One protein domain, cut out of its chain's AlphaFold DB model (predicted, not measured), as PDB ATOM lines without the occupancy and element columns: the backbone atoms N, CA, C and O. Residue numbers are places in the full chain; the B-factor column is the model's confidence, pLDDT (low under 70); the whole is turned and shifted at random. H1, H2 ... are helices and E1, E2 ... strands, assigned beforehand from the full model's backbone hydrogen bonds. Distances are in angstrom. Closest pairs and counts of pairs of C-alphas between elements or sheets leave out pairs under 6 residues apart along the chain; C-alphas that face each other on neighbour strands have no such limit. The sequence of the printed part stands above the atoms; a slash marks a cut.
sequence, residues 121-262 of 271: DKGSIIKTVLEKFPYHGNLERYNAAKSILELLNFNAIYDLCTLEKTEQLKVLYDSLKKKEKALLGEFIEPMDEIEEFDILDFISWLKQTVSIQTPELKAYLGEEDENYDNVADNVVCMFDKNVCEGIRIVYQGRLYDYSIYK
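What this domain is: This is residues 121 to 262 of the 271 residues of an uncharacterized protein of Lachnospiraceae bacterium G11 (UniProt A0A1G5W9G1). Two lobes make an elongated shape: at one end a small four-stranded sheet with H1 packed over one face, at the other a cluster of five helices, H2 to H6. H6 and H2 lie on the inner side of the helical lobe, and the lobes are joined by residues 133 to 138 and 214 to 216. The printed part has 142 residues with six named helices and then five named strands, H1 H2 H3 H4 H5 H6 E1 E2 E3 E4 E5; the class is mixed, helices and strands. The sheet, in the order E2 E1 E4 E5, is mixed. The whole is loose, with a radius of gyration of the C-alphas of 18.6 A and spans of 53 by 31 by 23 A.

How they stand to each other: H1, residues 122 to 132, is on the sheet of E2, residues 235 to 239, E1, residues 217 to 221, E4, residues 247 to 251, and E5, residues 254 to 257, making two layers, a helix on one face of a sheet. Its height over the sheet is 9.7 A, and it runs along the strands, at 20 degrees to E4 on the local plane; the closest C-alphas of H1 and E4 are those of Lys 122 and Ile 247, 6.5 A apart. H2, residues 139 to 151, touches H5, residues 178 to 188, about perpendicular at 87 degrees, with the C-alphas of Ala 144 and Glu 180 closest at 5.4 A. H2 also touches H6, residues 199 to 213, opposite ways at a tilt of 36 degrees, only just steep; the C-alphas of Tyr 142 and Gln 213 are closest, 5.4 A apart. H3, residues 154 to 162, only just touches H6, with 3 pairs of C-alphas within 8 A, the closest Cys 161 and Ile 199 at 7.0 A. H4, residues 165 to 175, is close to H5 but not clearly touching, with the C-alphas of Tyr 173 and Lys 181 closest at 6.5 A. H6 only grazes the sheet, with residues 211 to 213. E1 and E2 are parallel, with N 236 and O 217 2.8 A apart; E1 and E4 are antiparallel, with N 220 and O 248 2.7 A apart. E4 and E5 form a hairpin, with N 249 and O 256 2.8 A apart. E3, residues 243 to 245, pairs with no named strand, but pairs antiparallel with residues 260 to 261. In H1 to H6 every O i to N i+4 pair is within hydrogen-bond range.

Where its parts are: H1 begins at C-alpha 122, (61.663, -1.387, 19.301), and is 15.4 A long, as are H4 and H5. H2 measures 18.5 A, and H6, the longest helix, 20.6 A, ending at C-alpha 213, (83.091, -6.929, 11.285). H3 measures 12.7 A. E1, E2 and E4 measure 12.7, 13.3 and 12.9 A, E3 5.8 A, and E5 9.8 A, ending at C-alpha 257, (70.271, 6.071, 18.742).

The domain as a whole: The two C-alphas farthest apart are those of Asp 121 and Glu 164, 53.7 A. The printed part has no cut; the link from E1 to E2, residues 222 to 234, is long. The mean pLDDT of the printed part is 86.1, and residues 192 to 195 are under 70.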
ATOM      1  N   ASP A 121      57.899   1.009  18.644       86.12
ATOM      2  CA  ASP A 121      58.051  -0.422  18.438       86.12
ATOM      3  C   ASP A 121      59.534  -0.747  18.205       86.12
ATOM      4  O   ASP A 121      60.059  -0.698  17.091       86.12
ATOM      5  N   LYS A 122      60.232  -1.057  19.300       86.88
ATOM      6  CA  LYS A 122      61.663  -1.387  19.301       86.88
ATOM      7  C   LYS A 122      61.967  -2.591  18.394       86.88
ATOM      8  O   LYS A 122      63.008  -2.611  17.740       86.88
ATOM      9  N   GLY A 123      61.041  -3.549  18.287       86.94
ATOM     10  CA  GLY A 123      61.199  -4.741  17.453       86.94
ATOM     11  C   GLY A 123      61.231  -4.420  15.958       86.94
ATOM     12  O   GLY A 123      62.104  -4.916  15.241       86.94
ATOM     13  N   SER A 124      60.331  -3.559  15.470       88.12
ATOM     14  CA  SER A 124      60.367  -3.125  14.063       88.12
ATOM     15  C   SER A 124      61.575  -2.248  13.744       88.12
ATOM     16  O   SER A 124      62.107  -2.353  12.637       88.12
ATOM     17  N   ILE A 125      62.069  -1.451  14.696       88.88
ATOM     18  CA  ILE A 125      63.317  -0.688  14.525       88.88
ATOM     19  C   ILE A 125      64.494  -1.641  14.294       88.88
ATOM     20  O   ILE A 125      65.242  -1.456  13.334       88.88
ATOM     21  N   ILE A 126      64.634  -2.688  15.116       89.25
ATOM     22  CA  ILE A 126      65.696  -3.696  14.957       89.25
ATOM     23  C   ILE A 126      65.602  -4.364  13.577       89.25
ATOM     24  O   ILE A 126      66.599  -4.410  12.855       89.25
ATOM     25  N   LYS A 127      64.405  -4.810  13.168       90.56
ATOM     26  CA  LYS A 127      64.188  -5.402  11.833       90.56
ATOM     27  C   LYS A 127      64.578  -4.449  10.712       90.56
ATOM     28  O   LYS A 127      65.315  -4.832   9.813       90.56
ATOM     29  N   THR A 128      64.154  -3.192  10.807       90.44
ATOM     30  CA  THR A 128      64.465  -2.165   9.806       90.44
ATOM     31  C   THR A 128      65.973  -1.951   9.670       90.44
ATOM     32  O   THR A 128      66.477  -1.786   8.559       90.44
ATOM     33  N   VAL A 129      66.713  -1.957  10.785       89.94
ATOM     34  CA  VAL A 129      68.178  -1.832  10.764       89.94
ATOM     35  C   VAL A 129      68.818  -3.041  10.079       89.94
ATOM     36  O   VAL A 129      69.669  -2.845   9.214       89.94
ATOM     37  N   LEU A 130      68.382  -4.261  10.406       88.94
ATOM     38  CA  LEU A 130      68.902  -5.495   9.804       88.94
ATOM     39  C   LEU A 130      68.587  -5.605   8.304       88.94
ATOM     40  O   LEU A 130      69.451  -5.989   7.521       88.94
ATOM     41  N   GLU A 131      67.377  -5.230   7.886       89.12
ATOM     42  CA  GLU A 131      66.962  -5.236   6.476       89.12
ATOM     43  C   GLU A 131      67.722  -4.193   5.652       89.12
ATOM     44  O   GLU A 131      68.155  -4.459   4.531       89.12
ATOM     45  N   LYS A 132      67.900  -2.989   6.208       89.00
ATOM     46  CA  LYS A 132      68.585  -1.889   5.522       89.00
ATOM     47  C   LYS A 132      70.098  -2.092   5.458       89.00
ATOM     48  O   LYS A 132      70.742  -1.591   4.536       89.00
ATOM     49  N   PHE A 133      70.664  -2.784   6.442       86.12
ATOM     50  CA  PHE A 133      72.096  -3.029   6.560       86.12
ATOM     51  C   PHE A 133      72.350  -4.527   6.771       86.12
ATOM     52  O   PHE A 133      72.604  -4.958   7.894       86.12
ATOM     53  N   PRO A 134      72.282  -5.341   5.704       84.25
ATOM     54  CA  PRO A 134      72.594  -6.757   5.811       84.25
ATOM     55  C   PRO A 134      74.082  -6.974   6.113       84.25
ATOM     56  O   PRO A 134      74.940  -6.139   5.812       84.25
ATOM     57  N   TYR A 135      74.402  -8.120   6.717       85.56
ATOM     58  CA  TYR A 135      75.774  -8.456   7.079       85.56
ATOM     59  C   TYR A 135      76.653  -8.655   5.834       85.56
ATOM     60  O   TYR A 135      76.524  -9.642   5.114       85.56
ATOM     61  N   HIS A 136      77.588  -7.731   5.610       79.00
ATOM     62  CA  HIS A 136      78.642  -7.845   4.592       79.00
ATOM     63  C   HIS A 136      80.040  -8.096   5.179       79.00
ATOM     64  O   HIS A 136      81.044  -7.926   4.488       79.00
ATOM     65  N   GLY A 137      80.117  -8.443   6.465       77.62
ATOM     66  CA  GLY A 137      81.394  -8.625   7.142       77.62
ATOM     67  C   GLY A 137      82.092  -9.936   6.774       77.62
ATOM     68  O   GLY A 137      81.484 -10.886   6.283       77.62
ATOM     69  N   ASN A 138      83.394  -9.997   7.043       85.00
ATOM     70  CA  ASN A 138      84.180 -11.216   6.951       85.00
ATOM     71  C   ASN A 138      84.299 -11.857   8.340       85.00
ATOM     72  O   ASN A 138      85.047 -11.394   9.205       85.00
ATOM     73  N   LEU A 139      83.579 -12.964   8.522       86.50
ATOM     74  CA  LEU A 139      83.514 -13.717   9.773       86.50
ATOM     75  C   LEU A 139      84.880 -14.309  10.167       86.50
ATOM     76  O   LEU A 139      85.219 -14.367  11.348       86.50
ATOM     77  N   GLU A 140      85.712 -14.683   9.191       86.12
ATOM     78  CA  GLU A 140      87.073 -15.152   9.469       86.12
ATOM     79  C   GLU A 140      87.962 -14.031  10.009       86.12
ATOM     80  O   GLU A 140      88.714 -14.244  10.961       86.12
ATOM     81  N   ARG A 141      87.843 -12.833   9.425       86.69
ATOM     82  CA  ARG A 141      88.569 -11.634   9.863       86.69
ATOM     83  C   ARG A 141      88.153 -11.222  11.271       86.69
ATOM     84  O   ARG A 141      89.009 -10.913  12.092       86.69
ATOM     85  N   TYR A 142      86.852 -11.261  11.555       89.56
ATOM     86  CA  TYR A 142      86.311 -11.017  12.889       89.56
ATOM     87  C   TYR A 142      86.896 -11.989  13.924       89.56
ATOM     88  O   TYR A 142      87.430 -11.555  14.944       89.56
ATOM     89  N   ASN A 143      86.861 -13.293  13.634       89.88
ATOM     90  CA  ASN A 143      87.365 -14.319  14.548       89.88
ATOM     91  C   ASN A 143      88.873 -14.193  14.791       89.88
ATOM     92  O   ASN A 143      89.314 -14.337  15.927       89.88
ATOM     93  N   ALA A 144      89.652 -13.892  13.749       89.00
ATOM     94  CA  ALA A 144      91.092 -13.692  13.880       89.00
ATOM     95  C   ALA A 144      91.436 -12.410  14.660       89.00
ATOM     96  O   ALA A 144      92.339 -12.419  15.486       89.00
ATOM     97  N   ALA A 145      90.702 -11.310  14.470       88.75
ATOM     98  CA  ALA A 145      90.919 -10.098  15.264       88.75
ATOM     99  C   ALA A 145      90.558 -10.312  16.746       88.75
ATOM    100  O   ALA A 145      91.272  -9.854  17.638       88.75
ATOM    101  N   LYS A 146      89.478 -11.056  17.013       90.56
ATOM    102  CA  LYS A 146      89.061 -11.413  18.373       90.56
ATOM    103  C   LYS A 146      90.087 -12.309  19.070       90.56
ATOM    104  O   LYS A 146      90.425 -12.039  20.217       90.56
ATOM    105  N   SER A 147      90.631 -13.313  18.380       89.94
ATOM    106  CA  SER A 147      91.651 -14.191  18.962       89.94
ATOM    107  C   SER A 147      92.948 -13.448  19.291       89.94
ATOM    108  O   SER A 147      93.542 -13.709  20.334       89.94
ATOM    109  N   ILE A 148      93.353 -12.469  18.471       88.81
ATOM    110  CA  ILE A 148      94.507 -11.610  18.788       88.81
ATOM    111  C   ILE A 148      94.242 -10.790  20.058       88.81
ATOM    112  O   ILE A 148      95.098 -10.735  20.938       88.81
ATOM    113  N   LEU A 149      93.059 -10.183  20.190       89.06
ATOM    114  CA  LEU A 149      92.704  -9.412  21.389       89.06
ATOM    115  C   LEU A 149      92.631 -10.278  22.656       89.06
ATOM    116  O   LEU A 149      92.955  -9.794  23.735       89.06
ATOM    117  N   GLU A 150      92.235 -11.547  22.541       88.88
ATOM    118  CA  GLU A 150      92.240 -12.496  23.664       88.88
ATOM    119  C   GLU A 150      93.664 -12.890  24.093       88.88
ATOM    120  O   GLU A 150      93.919 -13.069  25.286       88.88
ATOM    121  N   LEU A 151      94.604 -12.989  23.145       87.19
ATOM    122  CA  LEU A 151      96.027 -13.214  23.431       87.19
ATOM    123  C   LEU A 151      96.678 -11.987  24.090       87.19
ATOM    124  O   LEU A 151      97.496 -12.128  25.000       87.19
ATOM    125  N   LEU A 152      96.290 -10.785  23.660       87.25
ATOM    126  CA  LEU A 152      96.783  -9.506  24.172       87.25
ATOM    127  C   LEU A 152      96.039  -9.082  25.447       87.25
ATOM    128  O   LEU A 152      95.316  -8.087  25.480       87.25
ATOM    129  N   ASN A 153      96.230  -9.839  26.528       85.62
ATOM    130  CA  ASN A 153      95.766  -9.422  27.851       85.62
ATOM    131  C   ASN A 153      96.583  -8.226  28.388       85.62
ATOM    132  O   ASN A 153      97.634  -7.880  27.855       85.62
ATOM    133  N   PHE A 154      96.118  -7.597  29.473       86.00
ATOM    134  CA  PHE A 154      96.772  -6.407  30.036       86.00
ATOM    135  C   PHE A 154      98.269  -6.607  30.335       86.00
ATOM    136  O   PHE A 154      99.065  -5.720  30.039       86.00
ATOM    137  N   ASN A 155      98.656  -7.769  30.869       86.94
ATOM    138  CA  ASN A 155     100.056  -8.064  31.186       86.94
ATOM    139  C   ASN A 155     100.894  -8.209  29.910       86.94
ATOM    140  O   ASN A 155     101.955  -7.612  29.811       86.94
ATOM    141  N   ALA A 156     100.381  -8.923  28.905       86.06
ATOM    142  CA  ALA A 156     101.048  -9.083  27.618       86.06
ATOM    143  C   ALA A 156     101.230  -7.736  26.903       86.06
ATOM    144  O   ALA A 156     102.284  -7.484  26.330       86.06
ATOM    145  N   ILE A 157     100.227  -6.854  26.965       87.81
ATOM    146  CA  ILE A 157     100.327  -5.494  26.418       87.81
ATOM    147  C   ILE A 157     101.391  -4.698  27.172       87.81
ATOM    148  O   ILE A 157     102.214  -4.046  26.541       87.81
ATOM    149  N   TYR A 158     101.387  -4.756  28.506       88.06
ATOM    150  CA  TYR A 158     102.374  -4.059  29.324       88.06
ATOM    151  C   TYR A 158     103.798  -4.504  28.981       88.06
ATOM    152  O   TYR A 158     104.643  -3.659  28.698       88.06
ATOM    153  N   ASP A 159     104.034  -5.816  28.923       87.31
ATOM    154  CA  ASP A 159     105.336  -6.386  28.582       87.31
ATOM    155  C   ASP A 159     105.765  -5.971  27.166       87.31
ATOM    156  O   ASP A 159     106.887  -5.506  26.975       87.31
ATOM    157  N   LEU A 160     104.860  -6.028  26.181       87.25
ATOM    158  CA  LEU A 160     105.136  -5.577  24.812       87.25
ATOM    159  C   LEU A 160     105.479  -4.083  24.747       87.25
ATOM    160  O   LEU A 160     106.425  -3.714  24.058       87.25
ATOM    161  N   CYS A 161     104.779  -3.228  25.493       87.81
ATOM    162  CA  CYS A 161     105.069  -1.792  25.537       87.81
ATOM    163  C   CYS A 161     106.461  -1.467  26.109       87.81
ATOM    164  O   CYS A 161     106.962  -0.370  25.872       87.81
ATOM    165  N   THR A 162     107.083  -2.379  26.869       87.19
ATOM    166  CA  THR A 162     108.449  -2.185  27.394       87.19
ATOM    167  C   THR A 162     109.554  -2.543  26.399       87.19
ATOM    168  O   THR A 162     110.704  -2.163  26.616       87.19
ATOM    169  N   LEU A 163     109.220  -3.252  25.317       86.12
ATOM    170  CA  LEU A 163     110.166  -3.681  24.288       86.12
ATOM    171  C   LEU A 163     110.331  -2.625  23.193       86.12
ATOM    172  O   LEU A 163     109.429  -1.825  22.933       86.12
ATOM    173  N   GLU A 164     111.462  -2.670  22.485       85.75
ATOM    174  CA  GLU A 164     111.636  -1.886  21.262       85.75
ATOM    175  C   GLU A 164     110.673  -2.356  20.163       85.75
ATOM    176  O   GLU A 164     110.343  -3.536  20.054       85.75
ATOM    177  N   LYS A 165     110.245  -1.438  19.291       84.62
ATOM    178  CA  LYS A 165     109.218  -1.684  18.260       84.62
ATOM    179  C   LYS A 165     109.540  -2.863  17.334       84.62
ATOM    180  O   LYS A 165     108.663  -3.640  16.960       84.62
ATOM    181  N   THR A 166     110.818  -3.043  17.000       82.44
ATOM    182  CA  THR A 166     111.276  -4.173  16.178       82.44
ATOM    183  C   THR A 166     111.149  -5.512  16.910       82.44
ATOM    184  O   THR A 166     110.849  -6.534  16.288       82.44
ATOM    185  N   GLU A 167     111.338  -5.524  18.231       83.44
ATOM    186  CA  GLU A 167     111.152  -6.700  19.081       83.44
ATOM    187  C   GLU A 167     109.669  -6.987  19.322       83.44
ATOM    188  O   GLU A 167     109.269  -8.149  19.253       83.44
ATOM    189  N   GLN A 168     108.837  -5.952  19.487       85.00
ATOM    190  CA  GLN A 168     107.378  -6.094  19.578       85.00
ATOM    191  C   GLN A 168     106.822  -6.871  18.381       85.00
ATOM    192  O   GLN A 168     106.088  -7.847  18.546       85.00
ATOM    193  N   LEU A 169     107.228  -6.488  17.167       85.06
ATOM    194  CA  LEU A 169     106.812  -7.169  15.945       85.06
ATOM    195  C   LEU A 169     107.287  -8.618  15.891       85.06
ATOM    196  O   LEU A 169     106.507  -9.486  15.509       85.06
ATOM    197  N   LYS A 170     108.528  -8.908  16.295       85.44
ATOM    198  CA  LYS A 170     109.030 -10.292  16.345       85.44
ATOM    199  C   LYS A 170     108.203 -11.150  17.296       85.44
ATOM    200  O   LYS A 170     107.738 -12.213  16.897       85.44
ATOM    201  N   VAL A 171     107.950 -10.662  18.511       85.88
ATOM    202  CA  VAL A 171     107.147 -11.380  19.514       85.88
ATOM    203  C   VAL A 171     105.727 -11.637  19.001       85.88
ATOM    204  O   VAL A 171     105.205 -12.745  19.160       85.88
ATOM    205  N   LEU A 172     105.112 -10.658  18.327       85.56
ATOM    206  CA  LEU A 172     103.813 -10.837  17.677       85.56
ATOM    207  C   LEU A 172     103.884 -11.876  16.551       85.56
ATOM    208  O   LEU A 172     103.086 -12.809  16.524       85.56
ATOM    209  N   TYR A 173     104.851 -11.777  15.640       85.94
ATOM    210  CA  TYR A 173     105.015 -12.754  14.563       85.94
ATOM    211  C   TYR A 173     105.264 -14.172  15.089       85.94
ATOM    212  O   TYR A 173     104.790 -15.129  14.481       85.94
ATOM    213  N   ASP A 174     105.948 -14.353  16.208       85.56
ATOM    214  CA  ASP A 174     106.176 -15.692  16.758       85.56
ATOM    215  C   ASP A 174     104.934 -16.251  17.465       85.56
ATOM    216  O   ASP A 174     104.668 -17.453  17.400       85.56
ATOM    217  N   SER A 175     104.124 -15.378  18.068       85.12
ATOM    218  CA  SER A 175     102.938 -15.767  18.841       85.12
ATOM    219  C   SER A 175     101.684 -15.983  17.983       85.12
ATOM    220  O   SER A 175     100.807 -16.765  18.353       85.12
ATOM    221  N   LEU A 176     101.583 -15.305  16.836       88.69
ATOM    222  CA  LEU A 176     100.389 -15.315  15.990       88.69
ATOM    223  C   LEU A 176     100.325 -16.518  15.032       88.69
ATOM    224  O   LEU A 176     101.313 -16.981  14.453       88.69
ATOM    225  N   LYS A 177      99.109 -17.004  14.774       88.31
ATOM    226  CA  LYS A 177      98.817 -18.051  13.780       88.31
ATOM    227  C   LYS A 177      98.797 -17.485  12.358       88.31
ATOM    228  O   LYS A 177      98.718 -16.284  12.139       88.31
ATOM    229  N   LYS A 178      98.773 -18.362  11.346       83.25
ATOM    230  CA  LYS A 178      98.807 -17.980   9.915       83.25
ATOM    231  C   LYS A 178      97.750 -16.933   9.511       83.25
ATOM    232  O   LYS A 178      98.066 -16.043   8.733       83.25
ATOM    233  N   LYS A 179      96.516 -17.032  10.023       82.56
ATOM    234  CA  LYS A 179      95.434 -16.068   9.725       82.56
ATOM    235  C   LYS A 179      95.605 -14.738  10.470       82.56
ATOM    236  O   LYS A 179      95.329 -13.686   9.915       82.56
ATOM    237  N   GLU A 180      96.102 -14.788  11.697       86.38
ATOM    238  CA  GLU A 180      96.365 -13.608  12.527       86.38
ATOM    239  C   GLU A 180      97.568 -12.813  11.991       86.38
ATOM    240  O   GLU A 180      97.541 -11.588  11.950       86.38
ATOM    241  N   LYS A 181      98.578 -13.515  11.465       85.75
ATOM    242  CA  LYS A 181      99.710 -12.925  10.737       85.75
ATOM    243  C   LYS A 181      99.283 -12.152   9.497       85.75
ATOM    244  O   LYS A 181      99.878 -11.125   9.204       85.75
ATOM    245  N   ALA A 182      98.272 -12.634   8.774       85.62
ATOM    246  CA  ALA A 182      97.743 -11.910   7.622       85.62
ATOM    247  C   ALA A 182      97.130 -10.565   8.051       85.62
ATOM    248  O   ALA A 182      97.401  -9.556   7.414       85.62
ATOM    249  N   LEU A 183      96.403 -10.534   9.176       85.62
ATOM    250  CA  LEU A 183      95.867  -9.287   9.738       85.62
ATOM    251  C   LEU A 183      96.960  -8.328  10.213       85.62
ATOM    252  O   LEU A 183      96.836  -7.126  10.005       85.62
ATOM    253  N   LEU A 184      98.020  -8.849  10.833       85.38
ATOM    254  CA  LEU A 184      99.182  -8.040  11.197       85.38
ATOM    255  C   LEU A 184      99.860  -7.461   9.942       85.38
ATOM    256  O   LEU A 184     100.214  -6.289   9.925       85.38
ATOM    257  N   GLY A 185      99.977  -8.259   8.877       83.25
ATOM    258  CA  GLY A 185     100.495  -7.814   7.584       83.25
ATOM    259  C   GLY A 185      99.676  -6.677   6.970       83.25
ATOM    260  O   GLY A 185     100.262  -5.692   6.545       83.25
ATOM    261  N   GLU A 186      98.342  -6.762   6.996       85.88
ATOM    262  CA  GLU A 186      97.457  -5.687   6.509       85.88
ATOM    263  C   GLU A 186      97.632  -4.364   7.274       85.88
ATOM    264  O   GLU A 186      97.436  -3.292   6.708       85.88
ATOM    265  N   PHE A 187      97.971  -4.425   8.564       85.88
ATOM    266  CA  PHE A 187      98.222  -3.229   9.369       85.88
ATOM    267  C   PHE A 187      99.589  -2.596   9.069       85.88
ATOM    268  O   PHE A 187      99.716  -1.377   9.113       85.88
ATOM    269  N   ILE A 188     100.591  -3.422   8.757       84.75
ATOM    270  CA  ILE A 188     101.969  -2.985   8.490       84.75
ATOM    271  C   ILE A 188     102.161  -2.553   7.029       84.75
ATOM    272  O   ILE A 188     102.984  -1.690   6.767       84.75
ATOM    273  N   GLU A 189     101.413  -3.116   6.076       82.69
ATOM    274  CA  GLU A 189     101.506  -2.794   4.642       82.69
ATOM    275  C   GLU A 189     101.494  -1.285   4.307       82.69
ATOM    276  O   GLU A 189     102.284  -0.881   3.455       82.69
ATOM    277  N   PRO A 190     100.662  -0.433   4.942       79.94
ATOM    278  CA  PRO A 190     100.691   1.009   4.702       79.94
ATOM    279  C   PRO A 190     101.818   1.767   5.428       79.94
ATOM    280  O   PRO A 190     101.908   2.979   5.250       79.94
ATOM    281  N   MET A 191     102.629   1.110   6.264       81.12
ATOM    282  CA  MET A 191     103.729   1.741   7.001       81.12
ATOM    283  C   MET A 191     105.025   1.648   6.186       81.12
ATOM    284  O   MET A 191     105.461   0.553   5.831       81.12
ATOM    285  N   ASP A 192     105.654   2.793   5.910       65.12
ATOM    286  CA  ASP A 192     106.906   2.854   5.142       65.12
ATOM    287  C   ASP A 192     108.117   2.378   5.974       65.12
ATOM    288  O   ASP A 192     109.084   1.842   5.422       65.12
ATOM    289  N   GLU A 193     108.062   2.511   7.306       66.44
ATOM    290  CA  GLU A 193     109.138   2.119   8.222       66.44
ATOM    291  C   GLU A 193     108.642   1.276   9.408       66.44
ATOM    292  O   GLU A 193     107.639   1.562  10.059       66.44
ATOM    293  N   ILE A 194     109.415   0.241   9.757       62.88
ATOM    294  CA  ILE A 194     109.156  -0.654  10.902       62.88
ATOM    295  C   ILE A 194     109.208   0.114  12.241       62.88
ATOM    296  O   ILE A 194     108.574  -0.289  13.218       62.88
ATOM    297  N   GLU A 195     109.934   1.236  12.292       61.75
ATOM    298  CA  GLU A 195     110.026   2.119  13.462       61.75
ATOM    299  C   GLU A 195     108.743   2.917  13.738       61.75
ATOM    300  O   GLU A 195     108.622   3.522  14.805       61.75
ATOM    301  N   GLU A 196     107.751   2.891  12.849       72.44
ATOM    302  CA  GLU A 196     106.452   3.530  13.085       72.44
ATOM    303  C   GLU A 196     105.483   2.638  13.866       72.44
ATOM    304  O   GLU A 196     104.532   3.149  14.452       72.44
ATOM    305  N   PHE A 197     105.752   1.332  13.964       83.19
ATOM    306  CA  PHE A 197     104.848   0.397  14.630       83.19
ATOM    307  C   PHE A 197     104.618   0.755  16.108       83.19
ATOM    308  O   PHE A 197     105.564   0.928  16.880       83.19
ATOM    309  N   ASP A 198     103.348   0.814  16.509       84.56
ATOM    310  CA  ASP A 198     102.916   0.921  17.901       84.56
ATOM    311  C   ASP A 198     101.863  -0.157  18.192       84.56
ATOM    312  O   ASP A 198     100.827  -0.266  17.524       84.56
ATOM    313  N   ILE A 199     102.129  -0.962  19.221       86.94
ATOM    314  CA  ILE A 199     101.217  -1.988  19.717       86.94
ATOM    315  C   ILE A 199      99.860  -1.405  20.137       86.94
ATOM    316  O   ILE A 199      98.829  -2.047  19.927       86.94
ATOM    317  N   LEU A 200      99.826  -0.194  20.700       88.44
ATOM    318  CA  LEU A 200      98.584   0.448  21.136       88.44
ATOM    319  C   LEU A 200      97.708   0.835  19.943       88.44
ATOM    320  O   LEU A 200      96.494   0.601  19.970       88.44
ATOM    321  N   ASP A 201      98.322   1.346  18.876       89.50
ATOM    322  CA  ASP A 201      97.628   1.665  17.630       89.50
ATOM    323  C   ASP A 201      97.122   0.398  16.939       89.50
ATOM    324  O   ASP A 201      95.972   0.352  16.490       89.50
ATOM    325  N   PHE A 202      97.919  -0.674  16.945       90.38
ATOM    326  CA  PHE A 202      97.486  -1.972  16.432       90.38
ATOM    327  C   PHE A 202      96.275  -2.517  17.203       90.38
ATOM    328  O   PHE A 202      95.299  -2.968  16.602       90.38
ATOM    329  N   ILE A 203      96.277  -2.427  18.536       90.19
ATOM    330  CA  ILE A 203      95.139  -2.838  19.372       90.19
ATOM    331  C   ILE A 203      93.901  -1.986  19.076       90.19
ATOM    332  O   ILE A 203      92.794  -2.522  18.979       90.19
ATOM    333  N   SER A 204      94.069  -0.672  18.925       90.56
ATOM    334  CA  SER A 204      92.981   0.239  18.554       90.56
ATOM    335  C   SER A 204      92.366  -0.153  17.206       90.56
ATOM    336  O   SER A 204      91.147  -0.317  17.085       90.56
ATOM    337  N   TRP A 205      93.215  -0.428  16.215       91.38
ATOM    338  CA  TRP A 205      92.803  -0.897  14.896       91.38
ATOM    339  C   TRP A 205      92.103  -2.262  14.940       91.38
ATOM    340  O   TRP A 205      91.081  -2.462  14.273       91.38
ATOM    341  N   LEU A 206      92.577  -3.199  15.767       91.00
ATOM    342  CA  LEU A 206      91.916  -4.490  15.983       91.00
ATOM    343  C   LEU A 206      90.527  -4.314  16.601       91.00
ATOM    344  O   LEU A 206      89.567  -4.914  16.115       91.00
ATOM    345  N   LYS A 207      90.384  -3.465  17.626       90.31
ATOM    346  CA  LYS A 207      89.081  -3.152  18.241       90.31
ATOM    347  C   LYS A 207      88.110  -2.553  17.225       90.31
ATOM    348  O   LYS A 207      86.947  -2.959  17.167       90.31
ATOM    349  N   GLN A 208      88.585  -1.631  16.390       89.44
ATOM    350  CA  GLN A 208      87.788  -1.055  15.311       89.44
ATOM    351  C   GLN A 208      87.383  -2.121  14.285       89.44
ATOM    352  O   GLN A 208      86.216  -2.190  13.895       89.44
ATOM    353  N   THR A 209      88.313  -2.994  13.898       88.25
ATOM    354  CA  THR A 209      88.052  -4.107  12.976       88.25
ATOM    355  C   THR A 209      86.989  -5.047  13.538       88.25
ATOM    356  O   THR A 209      86.042  -5.383  12.829       88.25
ATOM    357  N   VAL A 210      87.077  -5.418  14.818       89.81
ATOM    358  CA  VAL A 210      86.051  -6.219  15.500       89.81
ATOM    359  C   VAL A 210      84.702  -5.505  15.459       89.81
ATOM    360  O   VAL A 210      83.714  -6.115  15.058       89.81
ATOM    361  N   SER A 211      84.647  -4.216  15.801       87.50
ATOM    362  CA  SER A 211      83.406  -3.428  15.799       87.50
ATOM    363  C   SER A 211      82.726  -3.387  14.423       87.50
ATOM    364  O   SER A 211      81.516  -3.587  14.321       87.50
ATOM    365  N   ILE A 212      83.501  -3.203  13.351       88.00
ATOM    366  CA  ILE A 212      82.996  -3.147  11.968       88.00
ATOM    367  C   ILE A 212      82.551  -4.528  11.473       88.00
ATOM    368  O   ILE A 212      81.535  -4.647  10.795       88.00
ATOM    369  N   GLN A 213      83.306  -5.576  11.807       87.56
ATOM    370  CA  GLN A 213      83.091  -6.929  11.285       87.56
ATOM    371  C   GLN A 213      82.155  -7.783  12.155       87.56
ATOM    372  O   GLN A 213      81.889  -8.939  11.814       87.56
ATOM    373  N   THR A 214      81.657  -7.234  13.268       87.69
ATOM    374  CA  THR A 214      80.776  -7.938  14.208       87.69
ATOM    375  C   THR A 214      79.487  -8.392  13.503       87.69
ATOM    376  O   THR A 214      78.807  -7.561  12.899       87.69
ATOM    377  N   PRO A 215      79.134  -9.692  13.575       86.69
ATOM    378  CA  PRO A 215      77.886 -10.219  13.010       86.69
ATOM    379  C   PRO A 215      76.662  -9.981  13.902       86.69
ATOM    380  O   PRO A 215      75.527 -10.056  13.434       86.69
ATOM    381  N   GLU A 216      76.896  -9.690  15.179       90.50
ATOM    382  CA  GLU A 216      75.874  -9.467  16.195       90.50
ATOM    383  C   GLU A 216      75.428  -8.000  16.258       90.50
ATOM    384  O   GLU A 216      76.233  -7.063  16.268       90.50
ATOM    385  N   LEU A 217      74.123  -7.793  16.365       91.38
ATOM    386  CA  LEU A 217      73.515  -6.506  16.663       91.38
ATOM    387  C   LEU A 217      73.351  -6.379  18.172       91.38
ATOM    388  O   LEU A 217      72.636  -7.160  18.791       91.38
ATOM    389  N   LYS A 218      73.979  -5.365  18.769       91.69
ATOM    390  CA  LYS A 218      73.839  -5.077  20.201       91.69
ATOM    391  C   LYS A 218      72.752  -4.034  20.413       91.69
ATOM    392  O   LYS A 218      72.900  -2.892  19.978       91.69
ATOM    393  N   ALA A 219      71.676  -4.425  21.083       91.75
ATOM    394  CA  ALA A 219      70.553  -3.568  21.439       91.75
ATOM    395  C   ALA A 219      70.628  -3.200  22.926       91.75
ATOM    396  O   ALA A 219      70.501  -4.061  23.787       91.75
ATOM    397  N   TYR A 220      70.823  -1.922  23.232       91.25
ATOM    398  CA  TYR A 220      70.839  -1.392  24.591       91.25
ATOM    399  C   TYR A 220      69.460  -0.845  24.968       91.25
ATOM    400  O   TYR A 220      68.921   0.024  24.269       91.25
ATOM    401  N   LEU A 221      68.910  -1.352  26.070       90.12
ATOM    402  CA  LEU A 221      67.527  -1.147  26.511       90.12
ATOM    403  C   LEU A 221      67.483  -0.596  27.940       90.12
ATOM    404  O   LEU A 221      68.404  -0.807  28.725       90.12
ATOM    405  N   GLY A 222      66.412   0.126  28.271       85.56
ATOM    406  CA  GLY A 222      66.242   0.774  29.578       85.56
ATOM    407  C   GLY A 222      65.634  -0.112  30.669       85.56
ATOM    408  O   GLY A 222      65.592   0.317  31.823       85.56
ATOM    409  N   GLU A 223      65.169  -1.313  30.321       85.31
ATOM    410  CA  GLU A 223      64.538  -2.285  31.221       85.31
ATOM    411  C   GLU A 223      65.265  -3.637  31.121       85.31
ATOM    412  O   GLU A 223      65.676  -4.035  30.032       85.31
ATOM    413  N   GLU A 224      65.472  -4.322  32.253       83.81
ATOM    414  CA  GLU A 224      66.236  -5.585  32.312       83.81
ATOM    415  C   GLU A 224      65.486  -6.763  31.674       83.81
ATOM    416  O   GLU A 224      66.114  -7.644  31.091       83.81
ATOM    417  N   ASP A 225      64.155  -6.753  31.749       83.62
ATOM    418  CA  ASP A 225      63.297  -7.839  31.263       83.62
ATOM    419  C   ASP A 225      62.967  -7.724  29.762       83.62
ATOM    420  O   ASP A 225      62.327  -8.610  29.188       83.62
ATOM    421  N   GLU A 226      63.382  -6.638  29.102       82.19
ATOM    422  CA  GLU A 226      63.159  -6.466  27.670       82.19
ATOM    423  C   GLU A 226      64.153  -7.295  26.856       82.19
ATOM    424  O   GLU A 226      65.366  -7.086  26.892       82.19
ATOM    425  N   ASN A 227      63.612  -8.211  26.057       84.12
ATOM    426  CA  ASN A 227      64.391  -9.086  25.199       84.12
ATOM    427  C   ASN A 227      63.768  -9.156  23.789       84.12
ATOM    428  O   ASN A 227      62.554  -9.315  23.626       84.12
ATOM    429  N   TYR A 228      64.624  -9.035  22.773       84.75
ATOM    430  CA  TYR A 228      64.296  -9.059  21.347       84.75
ATOM    431  C   TYR A 228      65.076 -10.131  20.571       84.75
ATOM    432  O   TYR A 228      65.143 -10.067  19.347       84.75
ATOM    433  N   ASP A 229      65.610 -11.146  21.243       80.44
ATOM    434  CA  ASP A 229      66.338 -12.266  20.631       80.44
ATOM    435  C   ASP A 229      65.421 -13.053  19.669       80.44
ATOM    436  O   ASP A 229      65.855 -13.592  18.658       80.44
ATOM    437  N   ASN A 230      64.102 -13.019  19.905       81.69
ATOM    438  CA  ASN A 230      63.087 -13.587  19.007       81.69
ATOM    439  C   ASN A 230      62.960 -12.851  17.656       81.69
ATOM    440  O   ASN A 230      62.226 -13.306  16.776       81.69
ATOM    441  N   VAL A 231      63.582 -11.677  17.496       82.25
ATOM    442  CA  VAL A 231      63.515 -10.883  16.259       82.25
ATOM    443  C   VAL A 231      64.464 -11.435  15.197       82.25
ATOM    444  O   VAL A 231      64.085 -11.478  14.025       82.25
ATOM    445  N   ALA A 232      65.667 -11.839  15.602       80.75
ATOM    446  CA  ALA A 232      66.663 -12.502  14.770       80.75
ATOM    447  C   ALA A 232      67.745 -13.140  15.656       80.75
ATOM    448  O   ALA A 232      68.104 -12.584  16.691       80.75
ATOM    449  N   ASP A 233      68.325 -14.248  15.191       81.56
ATOM    450  CA  ASP A 233      69.306 -15.048  15.946       81.56
ATOM    451  C   ASP A 233      70.597 -14.289  16.311       81.56
ATOM    452  O   ASP A 233      71.354 -14.723  17.175       81.56
ATOM    453  N   ASN A 234      70.881 -13.170  15.640       86.31
ATOM    454  CA  ASN A 234      72.086 -12.365  15.836       86.31
ATOM    455  C   ASN A 234      71.846 -11.083  16.650       86.31
ATOM    456  O   ASN A 234      72.680 -10.178  16.611       86.31
ATOM    457  N   VAL A 235      70.719 -10.969  17.354       89.12
ATOM    458  CA  VAL A 235      70.419  -9.833  18.236       89.12
ATOM    459  C   VAL A 235      70.825 -10.182  19.663       89.12
ATOM    460  O   VAL A 235      70.472 -11.234  20.174       89.12
ATOM    461  N   VAL A 236      71.564  -9.279  20.304       90.12
ATOM    462  CA  VAL A 236      71.972  -9.392  21.706       90.12
ATOM    463  C   VAL A 236      71.439  -8.186  22.466       90.12
ATOM    464  O   VAL A 236      71.864  -7.049  22.229       90.12
ATOM    465  N   CYS A 237      70.520  -8.434  23.392       90.00
ATOM    466  CA  CYS A 237      69.940  -7.403  24.245       90.00
ATOM    467  C   CYS A 237      70.818  -7.155  25.480       90.00
ATOM    468  O   CYS A 237      71.264  -8.085  26.149       90.00
ATOM    469  N   MET A 238      71.085  -5.887  25.783       90.38
ATOM    470  CA  MET A 238      71.880  -5.451  26.928       90.38
ATOM    471  C   MET A 238      71.124  -4.381  27.710       90.38
ATOM    472  O   MET A 238      70.634  -3.408  27.142       90.38
ATOM    473  N   PHE A 239      71.086  -4.519  29.030       90.44
ATOM    474  CA  PHE A 239      70.522  -3.492  29.893       90.44
ATOM    475  C   PHE A 239      71.479  -2.299  30.036       90.44
ATOM    476  O   PHE A 239      72.647  -2.452  30.398       90.44
ATOM    477  N   ASP A 240      70.975  -1.093  29.782       88.31
ATOM    478  CA  ASP A 240      71.653   0.178  30.030       88.31
ATOM    479  C   ASP A 240      70.778   1.049  30.938       88.31
ATOM    480  O   ASP A 240      69.833   1.707  30.505       88.31
ATOM    481  N   LYS A 241      71.148   1.112  32.222       87.62
ATOM    482  CA  LYS A 241      70.449   1.901  33.250       87.62
ATOM    483  C   LYS A 241      70.258   3.379  32.895       87.62
ATOM    484  O   LYS A 241      69.391   4.027  33.496       87.62
ATOM    485  N   ASN A 242      71.101   3.935  32.014       87.06
ATOM    486  CA  ASN A 242      71.024   5.336  31.611       87.06
ATOM    487  C   ASN A 242      69.933   5.570  30.562       87.06
ATOM    488  O   ASN A 242      69.408   6.682  30.479       87.06
ATOM    489  N   VAL A 243      69.557   4.540  29.801       85.81
ATOM    490  CA  VAL A 243      68.402   4.591  28.906       85.81
ATOM    491  C   VAL A 243      67.133   4.635  29.765       85.81
ATOM    492  O   VAL A 243      66.919   3.831  30.669       85.81
ATOM    493  N   CYS A 244      66.325   5.665  29.543       82.44
ATOM    494  CA  CYS A 244      65.027   5.875  30.174       82.44
ATOM    495  C   CYS A 244      63.918   5.271  29.311       82.44
ATOM    496  O   CYS A 244      63.095   4.521  29.812       82.44
ATOM    497  N   GLU A 245      63.923   5.599  28.020       83.00
ATOM    498  CA  GLU A 245      62.931   5.160  27.036       83.00
ATOM    499  C   GLU A 245      63.636   4.905  25.696       83.00
ATOM    500  O   GLU A 245      64.681   5.500  25.415       83.00
ATOM    501  N   GLY A 246      63.054   4.059  24.847       85.69
ATOM    502  CA  GLY A 246      63.580   3.761  23.510       85.69
ATOM    503  C   GLY A 246      64.681   2.697  23.477       85.69
ATOM    504  O   GLY A 246      64.718   1.805  24.323       85.69
ATOM    505  N   ILE A 247      65.525   2.748  22.443       89.44
ATOM    506  CA  ILE A 247      66.543   1.727  22.150       89.44
ATOM    507  C   ILE A 247      67.783   2.360  21.514       89.44
ATOM    508  O   ILE A 247      67.675   3.245  20.662       89.44
ATOM    509  N   ARG A 248      68.968   1.883  21.900       91.56
ATOM    510  CA  ARG A 248      70.237   2.225  21.244       91.56
ATOM    511  C   ARG A 248      70.821   0.978  20.597       91.56
ATOM    512  O   ARG A 248      71.073  -0.006  21.276       91.56
ATOM    513  N   ILE A 249      71.067   1.023  19.296       91.56
ATOM    514  CA  ILE A 249      71.549  -0.121  18.521       91.56
ATOM    515  C   ILE A 249      72.979   0.143  18.056       91.56
ATOM    516  O   ILE A 249      73.260   1.184  17.463       91.56
ATOM    517  N   VAL A 250      73.873  -0.816  18.288       91.44
ATOM    518  CA  VAL A 250      75.237  -0.828  17.751       91.44
ATOM    519  C   VAL A 250      75.391  -2.032  16.836       91.44
ATOM    520  O   VAL A 250      75.221  -3.171  17.270       91.44
ATOM    521  N   TYR A 251      75.711  -1.779  15.571       91.19
ATOM    522  CA  TYR A 251      75.869  -2.824  14.566       91.19
ATOM    523  C   TYR A 251      76.888  -2.407  13.503       91.19
ATOM    524  O   TYR A 251      76.795  -1.308  12.956       91.19
ATOM    525  N   GLN A 252      77.876  -3.266  13.233       88.50
ATOM    526  CA  GLN A 252      78.922  -3.059  12.217       88.50
ATOM    527  C   GLN A 252      79.588  -1.668  12.258       88.50
ATOM    528  O   GLN A 252      79.696  -0.968  11.250       88.50
ATOM    529  N   GLY A 253      80.007  -1.233  13.449       84.62
ATOM    530  CA  GLY A 253      80.652   0.068  13.658       84.62
ATOM    531  C   GLY A 253      79.723   1.283  13.535       84.62
ATOM    532  O   GLY A 253      80.202   2.416  13.538       84.62
ATOM    533  N   ARG A 254      78.404   1.077  13.429       89.25
ATOM    534  CA  ARG A 254      77.398   2.144  13.360       89.25
ATOM    535  C   ARG A 254      76.549   2.174  14.620       89.25
ATOM    536  O   ARG A 254      76.175   1.135  15.159       89.25
ATOM    537  N   LEU A 255      76.232   3.391  15.053       91.12
ATOM    538  CA  LEU A 255      75.361   3.674  16.183       91.12
ATOM    539  C   LEU A 255      74.037   4.242  15.666       91.12
ATOM    540  O   LEU A 255      74.027   5.270  14.989       91.12
ATOM    541  N   TYR A 256      72.933   3.595  16.021       90.25
ATOM    542  CA  TYR A 256      71.578   4.079  15.778       90.25
ATOM    543  C   TYR A 256      70.928   4.360  17.125       90.25
ATOM    544  O   TYR A 256      70.629   3.438  17.886       90.25
ATOM    545  N   ASP A 257      70.762   5.639  17.441       89.62
ATOM    546  CA  ASP A 257      70.271   6.071  18.742       89.62
ATOM    547  C   ASP A 257      68.834   6.585  18.632       89.62
ATOM    548  O   ASP A 257      68.581   7.663  18.092       89.62
ATOM    549  N   TYR A 258      67.902   5.785  19.143       87.12
ATOM    550  CA  TYR A 258      66.495   6.136  19.323       87.12
ATOM    551  C   TYR A 258      66.156   6.203  20.815       87.12
ATOM    552  O   TYR A 258      65.010   5.989  21.202       87.12
ATOM    553  N   SER A 259      67.151   6.418  21.679       86.75
ATOM    554  CA  SER A 259      66.976   6.368  23.125       86.75
ATOM    555  C   SER A 259      66.888   7.755  23.757       86.75
ATOM    556  O   SER A 259      67.431   8.751  23.274       86.75
ATOM    557  N   ILE A 260      66.172   7.818  24.873       84.31
ATOM    558  CA  ILE A 260      66.077   8.988  25.738       84.31
ATOM    559  C   ILE A 260      66.799   8.651  27.026       84.31
ATOM    560  O   ILE A 260      66.488   7.654  27.672       84.31
ATOM    561  N   TYR A 261      67.745   9.495  27.418       84.31
ATOM    562  CA  TYR A 261      68.610   9.244  28.564       84.31
ATOM    563  C   TYR A 261      68.102   9.923  29.840       84.31
ATOM    564  O   TYR A 261      67.611  11.052  29.797       84.31
ATOM    565  N   LYS A 262      68.287   9.268  30.995       78.69
ATOM    566  CA  LYS A 262      67.966   9.827  32.325       78.69
ATOM    567  C   LYS A 262      68.869  11.008  32.685       78.69
ATOM    568  O   LYS A 262      68.440  11.946  33.351       78.69
TER     569      LYS A 262